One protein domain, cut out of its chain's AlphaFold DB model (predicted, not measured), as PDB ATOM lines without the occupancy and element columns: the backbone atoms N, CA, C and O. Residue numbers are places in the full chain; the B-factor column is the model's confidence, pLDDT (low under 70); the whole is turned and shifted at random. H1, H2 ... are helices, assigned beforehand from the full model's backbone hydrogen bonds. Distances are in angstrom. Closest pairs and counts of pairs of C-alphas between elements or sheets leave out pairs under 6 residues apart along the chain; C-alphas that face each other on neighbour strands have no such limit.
ATOM      1  N   ASP A 152     202.386 108.310 152.186       90.50
ATOM      2  CA  ASP A 152     201.468 109.167 151.424       90.50
ATOM      3  C   ASP A 152     200.587 108.336 150.474       90.50
ATOM      4  O   ASP A 152     199.362 108.468 150.511       90.50
ATOM      5  N   ALA A 153     201.180 107.413 149.705       91.56
ATOM      6  CA  ALA A 153     200.452 106.527 148.793       91.56
ATOM      7  C   ALA A 153     199.491 105.559 149.512       91.56
ATOM      8  O   ALA A 153     198.442 105.191 148.980       91.56
ATOM      9  N   ILE A 154     199.817 105.126 150.734       92.44
ATOM     10  CA  ILE A 154     198.912 104.305 151.556       92.44
ATOM     11  C   ILE A 154     197.753 105.160 152.084       92.44
ATOM     12  O   ILE A 154     196.605 104.709 152.094       92.44
ATOM     13  N   ARG A 155     198.031 106.403 152.498       91.12
ATOM     14  CA  ARG A 155     197.017 107.346 152.991       91.12
ATOM     15  C   ARG A 155     196.019 107.738 151.907       91.12
ATOM     16  O   ARG A 155     194.821 107.741 152.198       91.12
ATOM     17  N   SER A 156     196.480 107.996 150.683       91.00
ATOM     18  CA  SER A 156     195.617 108.280 149.528       91.00
ATOM     19  C   SER A 156     194.847 107.048 149.034       91.00
ATOM     20  O   SER A 156     193.763 107.190 148.469       91.00
ATOM     21  N   GLY A 157     195.356 105.841 149.305       87.56
ATOM     22  CA  GLY A 157     194.782 104.582 148.830       87.56
ATOM     23  C   GLY A 157     195.326 104.120 147.475       87.56
ATOM     24  O   GLY A 157     194.792 103.164 146.914       87.56
ATOM     25  N   ASP A 158     196.389 104.752 146.974       90.81
ATOM     26  CA  ASP A 158     197.075 104.374 145.732       90.81
ATOM     27  C   ASP A 158     197.939 103.113 145.905       90.81
ATOM     28  O   ASP A 158     198.172 102.367 144.952       90.81
ATOM     29  N   ALA A 159     198.393 102.835 147.133       90.56
ATOM     30  CA  ALA A 159     199.186 101.659 147.474       90.56
ATOM     31  C   ALA A 159     198.472 100.734 148.470       90.56
ATOM     32  O   ALA A 159     197.866 101.166 149.451       90.56
ATOM     33  N   ILE A 160     198.614  99.420 148.259       90.94
ATOM     34  CA  ILE A 160     198.144  98.410 149.213       90.94
ATOM     35  C   ILE A 160     199.153  98.312 150.374       90.94
ATOM     36  O   ILE A 160     200.341  98.065 150.128       90.94
ATOM     37  N   PRO A 161     198.706  98.445 151.635       91.94
ATOM     38  CA  PRO A 161     199.579  98.296 152.792       91.94
ATOM     39  C   PRO A 161     200.029  96.842 152.976       91.94
ATOM     40  O   PRO A 161     199.238  95.889 152.919       91.94
ATOM     41  N   THR A 162     201.320  96.679 153.243       94.69
ATOM     42  CA  THR A 162     201.980  95.428 153.612       94.69
ATOM     43  C   THR A 162     201.523  94.933 154.983       94.69
ATOM     44  O   THR A 162     200.838  95.618 155.741       94.69
ATOM     45  N   ARG A 163     201.911  93.704 155.344       94.25
ATOM     46  CA  ARG A 163     201.567  93.122 156.649       94.25
ATOM     47  C   ARG A 163     202.120  93.938 157.823       94.25
ATOM     48  O   ARG A 163     201.405  94.090 158.804       94.25
ATOM     49  N   ALA A 164     203.348  94.446 157.715       94.06
ATOM     50  CA  ALA A 164     203.977  95.244 158.767       94.06
ATOM     51  C   ALA A 164     203.253  96.588 158.959       94.06
ATOM     52  O   ALA A 164     202.890  96.933 160.079       94.06
ATOM     53  N   GLU A 165     202.931  97.278 157.862       93.06
ATOM     54  CA  GLU A 165     202.171  98.540 157.885       93.06
ATOM     55  C   GLU A 165     200.767  98.347 158.483       93.06
ATOM     56  O   GLU A 165     200.284  99.182 159.245       93.06
ATOM     57  N   ARG A 166     200.120  97.199 158.223       94.69
ATOM     58  CA  ARG A 166     198.841  96.853 158.868       94.69
ATOM     59  C   ARG A 166     198.951  96.696 160.378       94.69
ATOM     60  O   ARG A 166     198.058  97.152 161.080       94.69
ATOM     61  N   LEU A 167     200.010  96.048 160.863       95.88
ATOM     62  CA  LEU A 167     200.231  95.871 162.300       95.88
ATOM     63  C   LEU A 167     200.426  97.225 162.990       95.88
ATOM     64  O   LEU A 167     199.813  97.462 164.026       95.88
ATOM     65  N   GLN A 168     201.193  98.129 162.372       94.88
ATOM     66  CA  GLN A 168     201.378  99.492 162.872       94.88
ATOM     67  C   GLN A 168     200.050 100.264 162.923       94.88
ATOM     68  O   GLN A 168     199.701 100.832 163.954       94.88
ATOM     69  N   CYS A 169     199.265 100.213 161.844       96.12
ATOM     70  CA  CYS A 169     197.938 100.828 161.791       96.12
ATOM     71  C   CYS A 169     196.975 100.260 162.854       96.12
ATOM     72  O   CYS A 169     196.172 100.994 163.425       96.12
ATOM     73  N   TRP A 170     197.031  98.960 163.159       95.06
ATOM     74  CA  TRP A 170     196.200  98.383 164.221       95.06
ATOM     75  C   TRP A 170     196.631  98.840 165.614       95.06
ATOM     76  O   TRP A 170     195.767  99.140 166.431       95.06
ATOM     77  N   ALA A 171     197.936  98.967 165.864       96.19
ATOM     78  CA  ALA A 171     198.441  99.485 167.131       96.19
ATOM     79  C   ALA A 171     197.995 100.938 167.376       96.19
ATOM     80  O   ALA A 171     197.483 101.249 168.451       96.19
ATOM     81  N   SER A 172     198.115 101.816 166.369       95.88
ATOM     82  CA  SER A 172     197.669 103.213 166.488       95.88
ATOM     83  C   SER A 172     196.145 103.338 166.592       95.88
ATOM     84  O   SER A 172     195.638 104.145 167.373       95.88
ATOM     85  N   ARG A 173     195.395 102.487 165.877       95.69
ATOM     86  CA  ARG A 173     193.932 102.386 165.994       95.69
ATOM     87  C   ARG A 173     193.498 102.040 167.415       95.69
ATOM     88  O   ARG A 173     192.591 102.677 167.948       95.69
ATOM     89  N   ASP A 174     194.104 101.015 168.002       95.62
ATOM     90  CA  ASP A 174     193.694 100.513 169.310       95.62
ATOM     91  C   ASP A 174     194.072 101.512 170.416       95.62
ATOM     92  O   ASP A 174     193.271 101.741 171.320       95.62
ATOM     93  N   ALA A 175     195.207 102.215 170.285       96.38
ATOM     94  CA  ALA A 175     195.564 103.335 171.160       96.38
ATOM     95  C   ALA A 175     194.555 104.498 171.073       96.38
ATOM     96  O   ALA A 175     194.099 105.011 172.098       96.38
ATOM     97  N   TYR A 176     194.140 104.876 169.859       95.62
ATOM     98  CA  TYR A 176     193.120 105.908 169.652       95.62
ATOM     99  C   TYR A 176     191.776 105.529 170.279       95.62
ATOM    100  O   TYR A 176     191.159 106.341 170.972       95.62
ATOM    101  N   PHE A 177     191.327 104.290 170.084       94.75
ATOM    102  CA  PHE A 177     190.078 103.826 170.677       94.75
ATOM    103  C   PHE A 177     190.152 103.686 172.197       94.75
ATOM    104  O   PHE A 177     189.192 104.074 172.855       94.75
ATOM    105  N   ALA A 178     191.285 103.254 172.755       95.62
ATOM    106  CA  ALA A 178     191.492 103.230 174.201       95.62
ATOM    107  C   ALA A 178     191.360 104.632 174.822       95.62
ATOM    108  O   ALA A 178     190.699 104.796 175.849       95.62
ATOM    109  N   CYS A 179     191.909 105.659 174.167       95.81
ATOM    110  CA  CYS A 179     191.739 107.043 174.609       95.81
ATOM    111  C   CYS A 179     190.268 107.497 174.523       95.81
ATOM    112  O   CYS A 179     189.732 108.083 175.463       95.81
ATOM    113  N   LEU A 180     189.561 107.169 173.435       94.50
ATOM    114  CA  LEU A 180     188.134 107.493 173.312       94.50
ATOM    115  C   LEU A 180     187.266 106.800 174.370       94.50
ATOM    116  O   LEU A 180     186.323 107.415 174.871       94.50
ATOM    117  N   ASP A 181     187.588 105.554 174.719       93.75
ATOM    118  CA  ASP A 181     186.928 104.809 175.791       93.75
ATOM    119  C   ASP A 181     187.156 105.469 177.158       93.75
ATOM    120  O   ASP A 181     186.193 105.681 177.898       93.75
ATOM    121  N   ALA A 182     188.381 105.922 177.449       94.94
ATOM    122  CA  ALA A 182     188.687 106.669 178.673       94.94
ATOM    123  C   ALA A 182     187.878 107.977 178.795       94.94
ATOM    124  O   ALA A 182     187.469 108.362 179.890       94.94
ATOM    125  N   HIS A 183     187.579 108.635 177.671       92.62
ATOM    126  CA  HIS A 183     186.764 109.854 177.624       92.62
ATOM    127  C   HIS A 183     185.264 109.607 177.376       92.62
ATOM    128  O   HIS A 183     184.501 110.568 177.222       92.62
ATOM    129  N   SER A 184     184.820 108.342 177.349       90.50
ATOM    130  CA  SER A 184     183.426 107.942 177.091       90.50
ATOM    131  C   SER A 184     182.847 108.504 175.779       90.50
ATOM    132  O   SER A 184     181.675 108.881 175.700       90.50
ATOM    133  N   ILE A 185     183.667 108.579 174.725       90.81
ATOM    134  CA  ILE A 185     183.262 109.040 173.390       90.81
ATOM    135  C   ILE A 185     183.017 107.818 172.497       90.81
ATOM    136  O   ILE A 185     183.942 107.106 172.103       90.81
ATOM    137  N   LEU A 186     181.751 107.566 172.154       86.06
ATOM    138  CA  LEU A 186     181.378 106.424 171.307       86.06
ATOM    139  C   LEU A 186     181.477 106.741 169.808       86.06
ATOM    140  O   LEU A 186     181.960 105.912 169.040       86.06
ATOM    141  N   ASP A 187     181.025 107.927 169.395       87.88
ATOM    142  CA  ASP A 187     180.939 108.327 167.987       87.88
ATOM    143  C   ASP A 187     181.946 109.437 167.656       87.88
ATOM    144  O   ASP A 187     181.661 110.631 167.745       87.88
ATOM    145  N   ALA A 188     183.135 109.026 167.217       86.25
ATOM    146  CA  ALA A 188     184.180 109.940 166.760       86.25
ATOM    147  C   ALA A 188     183.845 110.665 165.441       86.25
ATOM    148  O   ALA A 188     184.571 111.579 165.053       86.25
ATOM    149  N   THR A 189     182.784 110.266 164.723       85.75
ATOM    150  CA  THR A 189     182.369 110.933 163.475       85.75
ATOM    151  C   THR A 189     181.433 112.105 163.729       85.75
ATOM    152  O   THR A 189     181.554 113.126 163.057       85.75
ATOM    153  N   LYS A 190     180.540 111.991 164.717       87.44
ATOM    154  CA  LYS A 190     179.662 113.093 165.136       87.44
ATOM    155  C   LYS A 190     180.393 114.102 166.008       87.44
ATOM    156  O   LYS A 190     180.273 115.301 165.781       87.44
ATOM    157  N   ASP A 191     181.204 113.612 166.941       86.94
ATOM    158  CA  ASP A 191     181.914 114.441 167.914       86.94
ATOM    159  C   ASP A 191     183.396 114.615 167.548       86.94
ATOM    160  O   ASP A 191     184.267 114.609 168.420       86.94
ATOM    161  N   ALA A 192     183.707 114.780 166.257       83.69
ATOM    162  CA  ALA A 192     185.086 114.848 165.761       83.69
ATOM    163  C   ALA A 192     185.927 115.917 166.486       83.69
ATOM    164  O   ALA A 192     187.063 115.661 166.878       83.69
ATOM    165  N   SER A 193     185.341 117.086 166.760       84.81
ATOM    166  CA  SER A 193     186.007 118.164 167.504       84.81
ATOM    167  C   SER A 193     186.291 117.801 168.964       84.81
ATOM    168  O   SER A 193     187.302 118.228 169.514       84.81
ATOM    169  N   LYS A 194     185.417 117.021 169.612       87.31
ATOM    170  CA  LYS A 194     185.618 116.563 170.995       87.31
ATOM    171  C   LYS A 194     186.685 115.471 171.043       87.31
ATOM    172  O   LYS A 194     187.557 115.520 171.901       87.31
ATOM    173  N   ALA A 195     186.649 114.545 170.087       88.06
ATOM    174  CA  ALA A 195     187.634 113.481 169.941       88.06
ATOM    175  C   ALA A 195     189.045 114.031 169.670       88.06
ATOM    176  O   ALA A 195     189.992 113.612 170.325       88.06
ATOM    177  N   ALA A 196     189.180 115.011 168.769       87.50
ATOM    178  CA  ALA A 196     190.466 115.640 168.457       87.50
ATOM    179  C   ALA A 196     191.039 116.449 169.635       87.50
ATOM    180  O   ALA A 196     192.250 116.534 169.796       87.50
ATOM    181  N   ARG A 197     190.175 117.039 170.473       89.75
ATOM    182  CA  ARG A 197     190.602 117.765 171.681       89.75
ATOM    183  C   ARG A 197     190.983 116.837 172.827       89.75
ATOM    184  O   ARG A 197     191.893 117.165 173.576       89.75
ATOM    185  N   ALA A 198     190.273 115.723 172.980       91.81
ATOM    186  CA  ALA A 198     190.533 114.752 174.036       91.81
ATOM    187  C   ALA A 198     191.791 113.920 173.749       91.81
ATOM    188  O   ALA A 198     192.617 113.742 174.634       91.81
ATOM    189  N   CYS A 199     191.954 113.471 172.501       94.00
ATOM    190  CA  CYS A 199     193.010 112.544 172.088       94.00
ATOM    191  C   CYS A 199     193.791 113.089 170.877       94.00
ATOM    192  O   CYS A 199     193.741 112.492 169.793       94.00
ATOM    193  N   PRO A 200     194.468 114.251 170.987       93.94
ATOM    194  CA  PRO A 200     195.118 114.882 169.842       93.94
ATOM    195  C   PRO A 200     196.265 114.030 169.289       93.94
ATOM    196  O   PRO A 200     196.386 113.888 168.073       93.94
ATOM    197  N   ARG A 201     197.074 113.416 170.161       94.31
ATOM    198  CA  ARG A 201     198.240 112.625 169.746       94.31
ATOM    199  C   ARG A 201     197.828 111.344 169.044       94.31
ATOM    200  O   ARG A 201     198.236 111.106 167.914       94.31
ATOM    201  N   GLU A 202     196.954 110.580 169.679       94.75
ATOM    202  CA  GLU A 202     196.478 109.300 169.176       94.75
ATOM    203  C   GLU A 202     195.671 109.494 167.889       94.75
ATOM    204  O   GLU A 202     195.750 108.670 166.981       94.75
ATOM    205  N   SER A 203     194.931 110.607 167.767       93.00
ATOM    206  CA  SER A 203     194.240 110.948 166.519       93.00
ATOM    207  C   SER A 203     195.212 111.213 165.366       93.00
ATOM    208  O   SER A 203     194.994 110.709 164.265       93.00
ATOM    209  N   ALA A 204     196.307 111.934 165.622       93.38
ATOM    210  CA  ALA A 204     197.330 112.213 164.623       93.38
ATOM    211  C   ALA A 204     198.108 110.945 164.242       93.38
ATOM    212  O   ALA A 204     198.358 110.711 163.062       93.38
ATOM    213  N   ASP A 205     198.442 110.101 165.218       94.19
ATOM    214  CA  ASP A 205     199.114 108.821 164.987       94.19
ATOM    215  C   ASP A 205     198.232 107.865 164.170       94.19
ATOM    216  O   ASP A 205     198.703 107.220 163.231       94.19
ATOM    217  N   PHE A 206     196.930 107.817 164.468       94.88
ATOM    218  CA  PHE A 206     195.969 107.001 163.730       94.88
ATOM    219  C   PHE A 206     195.812 107.459 162.274       94.88
ATOM    220  O   PHE A 206     195.781 106.627 161.368       94.88
ATOM    221  N   GLU A 207     195.747 108.769 162.027       92.69
ATOM    222  CA  GLU A 207     195.629 109.319 160.670       92.69
ATOM    223  C   GLU A 207     196.948 109.283 159.888       92.69
ATOM    224  O   GLU A 207     196.918 109.212 158.659       92.69
ATOM    225  N   ARG A 208     198.097 109.271 160.574       92.44
ATOM    226  CA  ARG A 208     199.421 109.111 159.957       92.44
ATOM    227  C   ARG A 208     199.677 107.673 159.508       92.44
ATOM    228  O   ARG A 208     200.138 107.471 158.385       92.44
ATOM    229  N   ASP A 209     199.413 106.704 160.385       93.12
ATOM    230  CA  ASP A 209     199.850 105.314 160.203       93.12
ATOM    231  C   ASP A 209     198.845 104.462 159.404       93.12
ATOM    232  O   ASP A 209     199.219 103.450 158.811       93.12
ATOM    233  N   CYS A 210     197.564 104.847 159.371       94.50
ATOM    234  CA  CYS A 210     196.527 104.131 158.624       94.50
ATOM    235  C   CYS A 210     196.160 104.805 157.295       94.50
ATOM    236  O   CYS A 210     196.172 106.023 157.150       94.50
ATOM    237  N   ALA A 211     195.689 103.995 156.341       94.44
ATOM    238  CA  ALA A 211     195.037 104.492 155.131       94.44
ATOM    239  C   ALA A 211     193.763 105.295 155.473       94.44
ATOM    240  O   ALA A 211     192.948 104.844 156.287       94.44
ATOM    241  N   ALA A 212     193.515 106.426 154.803       92.06
ATOM    242  CA  ALA A 212     192.365 107.288 155.112       92.06
ATOM    243  C   ALA A 212     191.015 106.562 154.938       92.06
ATOM    244  O   ALA A 212     190.077 106.743 155.723       92.06
ATOM    245  N   ALA A 213     190.931 105.665 153.948       91.69
ATOM    246  CA  ALA A 213     189.766 104.809 153.740       91.69
ATOM    247  C   ALA A 213     189.486 103.892 154.946       91.69
ATOM    248  O   ALA A 213     188.327 103.664 155.303       91.69
ATOM    249  N   TRP A 214     190.535 103.394 155.603       93.56
ATOM    250  CA  TRP A 214     190.413 102.520 156.769       93.56
ATOM    251  C   TRP A 214     190.039 103.295 158.020       93.56
ATOM    252  O   TRP A 214     189.160 102.854 158.755       93.56
ATOM    253  N   VAL A 215     190.633 104.474 158.225       93.88
ATOM    254  CA  VAL A 215     190.281 105.379 159.329       93.88
ATOM    255  C   VAL A 215     188.776 105.646 159.338       93.88
ATOM    256  O   VAL A 215     188.109 105.464 160.359       93.88
ATOM    257  N   LYS A 216     188.212 106.012 158.179       92.31
ATOM    258  CA  LYS A 216     186.770 106.242 158.034       92.31
ATOM    259  C   LYS A 216     185.955 104.985 158.345       92.31
ATOM    260  O   LYS A 216     184.981 105.064 159.091       92.31
ATOM    261  N   TYR A 217     186.357 103.841 157.793       92.56
ATOM    262  CA  TYR A 217     185.671 102.570 158.015       92.56
ATOM    263  C   TYR A 217     185.654 102.173 159.496       92.56
ATOM    264  O   TYR A 217     184.588 101.870 160.024       92.56
ATOM    265  N   PHE A 218     186.791 102.234 160.192       94.12
ATOM    266  CA  PHE A 218     186.880 101.848 161.602       94.12
ATOM    267  C   PHE A 218     186.042 102.751 162.510       94.12
ATOM    268  O   PHE A 218     185.343 102.246 163.391       94.12
ATOM    269  N   LYS A 219     186.047 104.070 162.265       92.38
ATOM    270  CA  LYS A 219     185.202 105.018 163.009       92.38
ATOM    271  C   LYS A 219     183.710 104.669 162.853       92.38
ATOM    272  O   LYS A 219     182.975 104.659 163.836       92.38
ATOM    273  N   GLN A 220     183.271 104.318 161.642       92.06
ATOM    274  CA  GLN A 220     181.886 103.901 161.377       92.06
ATOM    275  C   GLN A 220     181.555 102.525 161.970       92.06
ATOM    276  O   GLN A 220     180.476 102.332 162.530       92.06
ATOM    277  N   TRP A 221     182.484 101.573 161.862       92.75
ATOM    278  CA  TRP A 221     182.304 100.210 162.345       92.75
ATOM    279  C   TRP A 221     182.089 100.167 163.856       92.75
ATOM    280  O   TRP A 221     181.175  99.490 164.308       92.75
ATOM    281  N   ARG A 222     182.839 100.959 164.630       92.50
ATOM    282  CA  ARG A 222     182.677 101.041 166.090       92.50
ATOM    283  C   ARG A 222     181.252 101.434 166.502       92.50
ATOM    284  O   ARG A 222     180.676 100.826 167.398       92.50
ATOM    285  N   VAL A 223     180.646 102.401 165.811       92.06
ATOM    286  CA  VAL A 223     179.259 102.827 166.077       92.06
ATOM    287  C   VAL A 223     178.260 101.739 165.675       92.06
ATOM    288  O   VAL A 223     177.326 101.446 166.424       92.06
ATOM    289  N   ALA A 224     178.462 101.121 164.511       92.00
ATOM    290  CA  ALA A 224     177.602 100.048 164.024       92.00
ATOM    291  C   ALA A 224     177.665  98.798 164.918       92.00
ATOM    292  O   ALA A 224     176.631  98.186 165.179       92.00
ATOM    293  N   ASP A 225     178.846  98.443 165.423       92.75
ATOM    294  CA  ASP A 225     179.059  97.302 166.313       92.75
ATOM    295  C   ASP A 225     178.344  97.496 167.656       92.75
ATOM    296  O   ASP A 225     177.582  96.631 168.088       92.75
ATOM    297  N   VAL A 226     178.469  98.680 168.267       92.06
ATOM    298  CA  VAL A 226     177.737  99.013 169.500       92.06
ATOM    299  C   VAL A 226     176.223  98.972 169.273       92.06
ATOM    300  O   VAL A 226     175.483  98.433 170.096       92.06
ATOM    301  N   GLN A 227     175.735  99.503 168.149       91.81
ATOM    302  CA  GLN A 227     174.310  99.450 167.808       91.81
ATOM    303  C   GLN A 227     173.820  98.016 167.575       91.81
ATOM    304  O   GLN A 227     172.727  97.663 168.023       91.81
ATOM    305  N   LYS A 228     174.625  97.185 166.905       93.69
ATOM    306  CA  LYS A 228     174.338  95.764 166.691       93.69
ATOM    307  C   LYS A 228     174.246  95.034 168.028       93.69
ATOM    308  O   LYS A 228     173.251  94.357 168.263       93.69
ATOM    309  N   LYS A 229     175.227  95.218 168.917       93.44
ATOM    310  CA  LYS A 229     175.250  94.608 170.255       93.44
ATOM    311  C   LYS A 229     174.029  95.003 171.083       93.44
ATOM    312  O   LYS A 229     173.335  94.121 171.569       93.44
ATOM    313  N   ARG A 230     173.688  96.297 171.134       93.25
ATOM    314  CA  ARG A 230     172.481  96.786 171.830       93.25
ATOM    315  C   ARG A 230     171.193  96.178 171.278       93.25
ATOM    316  O   ARG A 230     170.309  95.803 172.037       93.25
ATOM    317  N   ARG A 231     171.077  96.067 169.950       92.12
ATOM    318  CA  ARG A 231     169.905  95.451 169.312       92.12
ATOM    319  C   ARG A 231     169.805  93.959 169.631       92.12
ATOM    320  O   ARG A 231     168.709  93.476 169.886       92.12
ATOM    321  N   LEU A 232     170.926  93.239 169.598       92.25
ATOM    322  CA  LEU A 232     170.965  91.816 169.935       92.25
ATOM    323  C   LEU A 232     170.627  91.579 171.406       92.25
ATOM    324  O   LEU A 232     169.878  90.661 171.712       92.25
ATOM    325  N   GLU A 233     171.130  92.416 172.308       93.19
ATOM    326  CA  GLU A 233     170.805  92.354 173.734       93.19
ATOM    327  C   GLU A 233     169.312  92.600 173.992       93.19
ATOM    328  O   GLU A 233     168.686  91.848 174.737       93.19
ATOM    329  N   GLU A 234     168.709  93.578 173.310       93.38
ATOM    330  CA  GLU A 234     167.265  93.825 173.376       93.38
ATOM    331  C   GLU A 234     166.453  92.611 172.901       93.38
ATOM    332  O   GLU A 234     165.516  92.185 173.574       93.38
ATOM    333  N   LEU A 235     166.835  92.020 171.767       91.38
ATOM    334  CA  LEU A 235     166.194  90.816 171.232       91.38
ATOM    335  C   LEU A 235     166.327  89.632 172.198       91.38
ATOM    336  O   LEU A 235     165.344  88.941 172.460       91.38
ATOM    337  N   ARG A 236     167.515  89.432 172.781       89.75
ATOM    338  CA  ARG A 236     167.758  88.395 173.795       89.75
ATOM    339  C   ARG A 236     166.883  88.607 175.031       89.75
ATOM    340  O   ARG A 236     166.320  87.644 175.545       89.75
ATOM    341  N   ARG A 237     166.691  89.857 175.469       92.81
ATOM    342  CA  ARG A 237     165.781  90.199 176.576       92.81
ATOM    343  C   ARG A 237     164.313  89.923 176.242       92.81
ATOM    344  O   ARG A 237     163.554  89.540 177.124       92.81
ATOM    345  N   GLN A 238     163.924  90.074 174.979       91.44
ATOM    346  CA  GLN A 238     162.588  89.730 174.477       91.44
ATOM    347  C   GLN A 238     162.397  88.217 174.252       91.44
ATOM    348  O   GLN A 238     161.354  87.799 173.755       91.44
TER     349      GLN A 238
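What this domain is: This is residues 152 to 238 of the 274 residues of an uncharacterized protein of Purpureocillium lilacinum (UniProt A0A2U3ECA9). One long helix, H5, begins at a small helical body and runs out of it as an arm, with residues 227 to 238 sticking out free. In the body H2 and H4 pack side by side, running opposite ways; the short H3 crosses near the last residues of H2, and the very short H1 sits at the beginning of H5. The printed part has 87 residues with five named helices, H1 to H5 in order along the chain, and no named strand; the class is all helix. The whole is only just loose, close to compact, with a radius of gyration of the C-alphas of 14.6 A, and it is elongated, spanning 48 by 28 by 19 A.

Where its parts are: H5 is residues 212 to 237, 38.2 A from first to last C-alpha, from C-alpha 212 at (192.365, 107.288, 155.112) to C-alpha 237 at (165.781, 90.199, 176.576). H2 is residues 163 to 182, 28.9 A long. H4 is residues 200 to 209, 14.4 A long, and H3 is residues 192 to 198, 9.9 A long. H1 is residues 152 to 156, 6.2 A long, with C-alpha 152 at (201.468, 109.167, 151.424).

How they stand to each other: H5 touches H1 with residues 212 to 213 alone, and only just, with 3 pairs of C-alphas within 8 A; the closest C-alphas are those of Arg 155 and Ala 212, 5.1 A apart. H2 and H5 are near each other, with 9 pairs of C-alphas within 10 A. H4 and H5 are close but not clearly touching, with the closest C-alphas, of Glu 207 and Val 215, 6.8 A apart; they run opposite ways at a steep tilt of 69 degrees, only just short of about perpendicular. H2 and H4 touch at a shallow tilt of 20 degrees, opposite ways; their closest C-alphas, of Tyr 176 and Glu 202, are 4.8 A apart. H2 only just touches H3, with 3 pairs of C-alphas within 8 A, and with residues 179 to 180 alone; the closest C-alphas are those of Leu 180 and Ala 195, 6.9 A apart, and the two lines are about perpendicular at 79 degrees. H3 and H5 are apart, as are H1 and H3. In H1, H2, H3 and H4 every O i to N i+4 pair is within hydrogen-bond range; in H5, 21 of 22 are.

The domain as a whole: The two C-alphas farthest apart, of Asp 152 and Gln 238, are 49.2 A apart. Without residues 227 to 238 the body has 75 residues, spans 33 by 24 by 19 A and has a radius of gyration of 12.0 A. The printed part has no cut. The links H3 to H4 and H4 to H5 are tight, H1 to H2 and H2 to H3 are short, and no link is long. The mean pLDDT of the printed part is 92.3, and no printed residue is under 70.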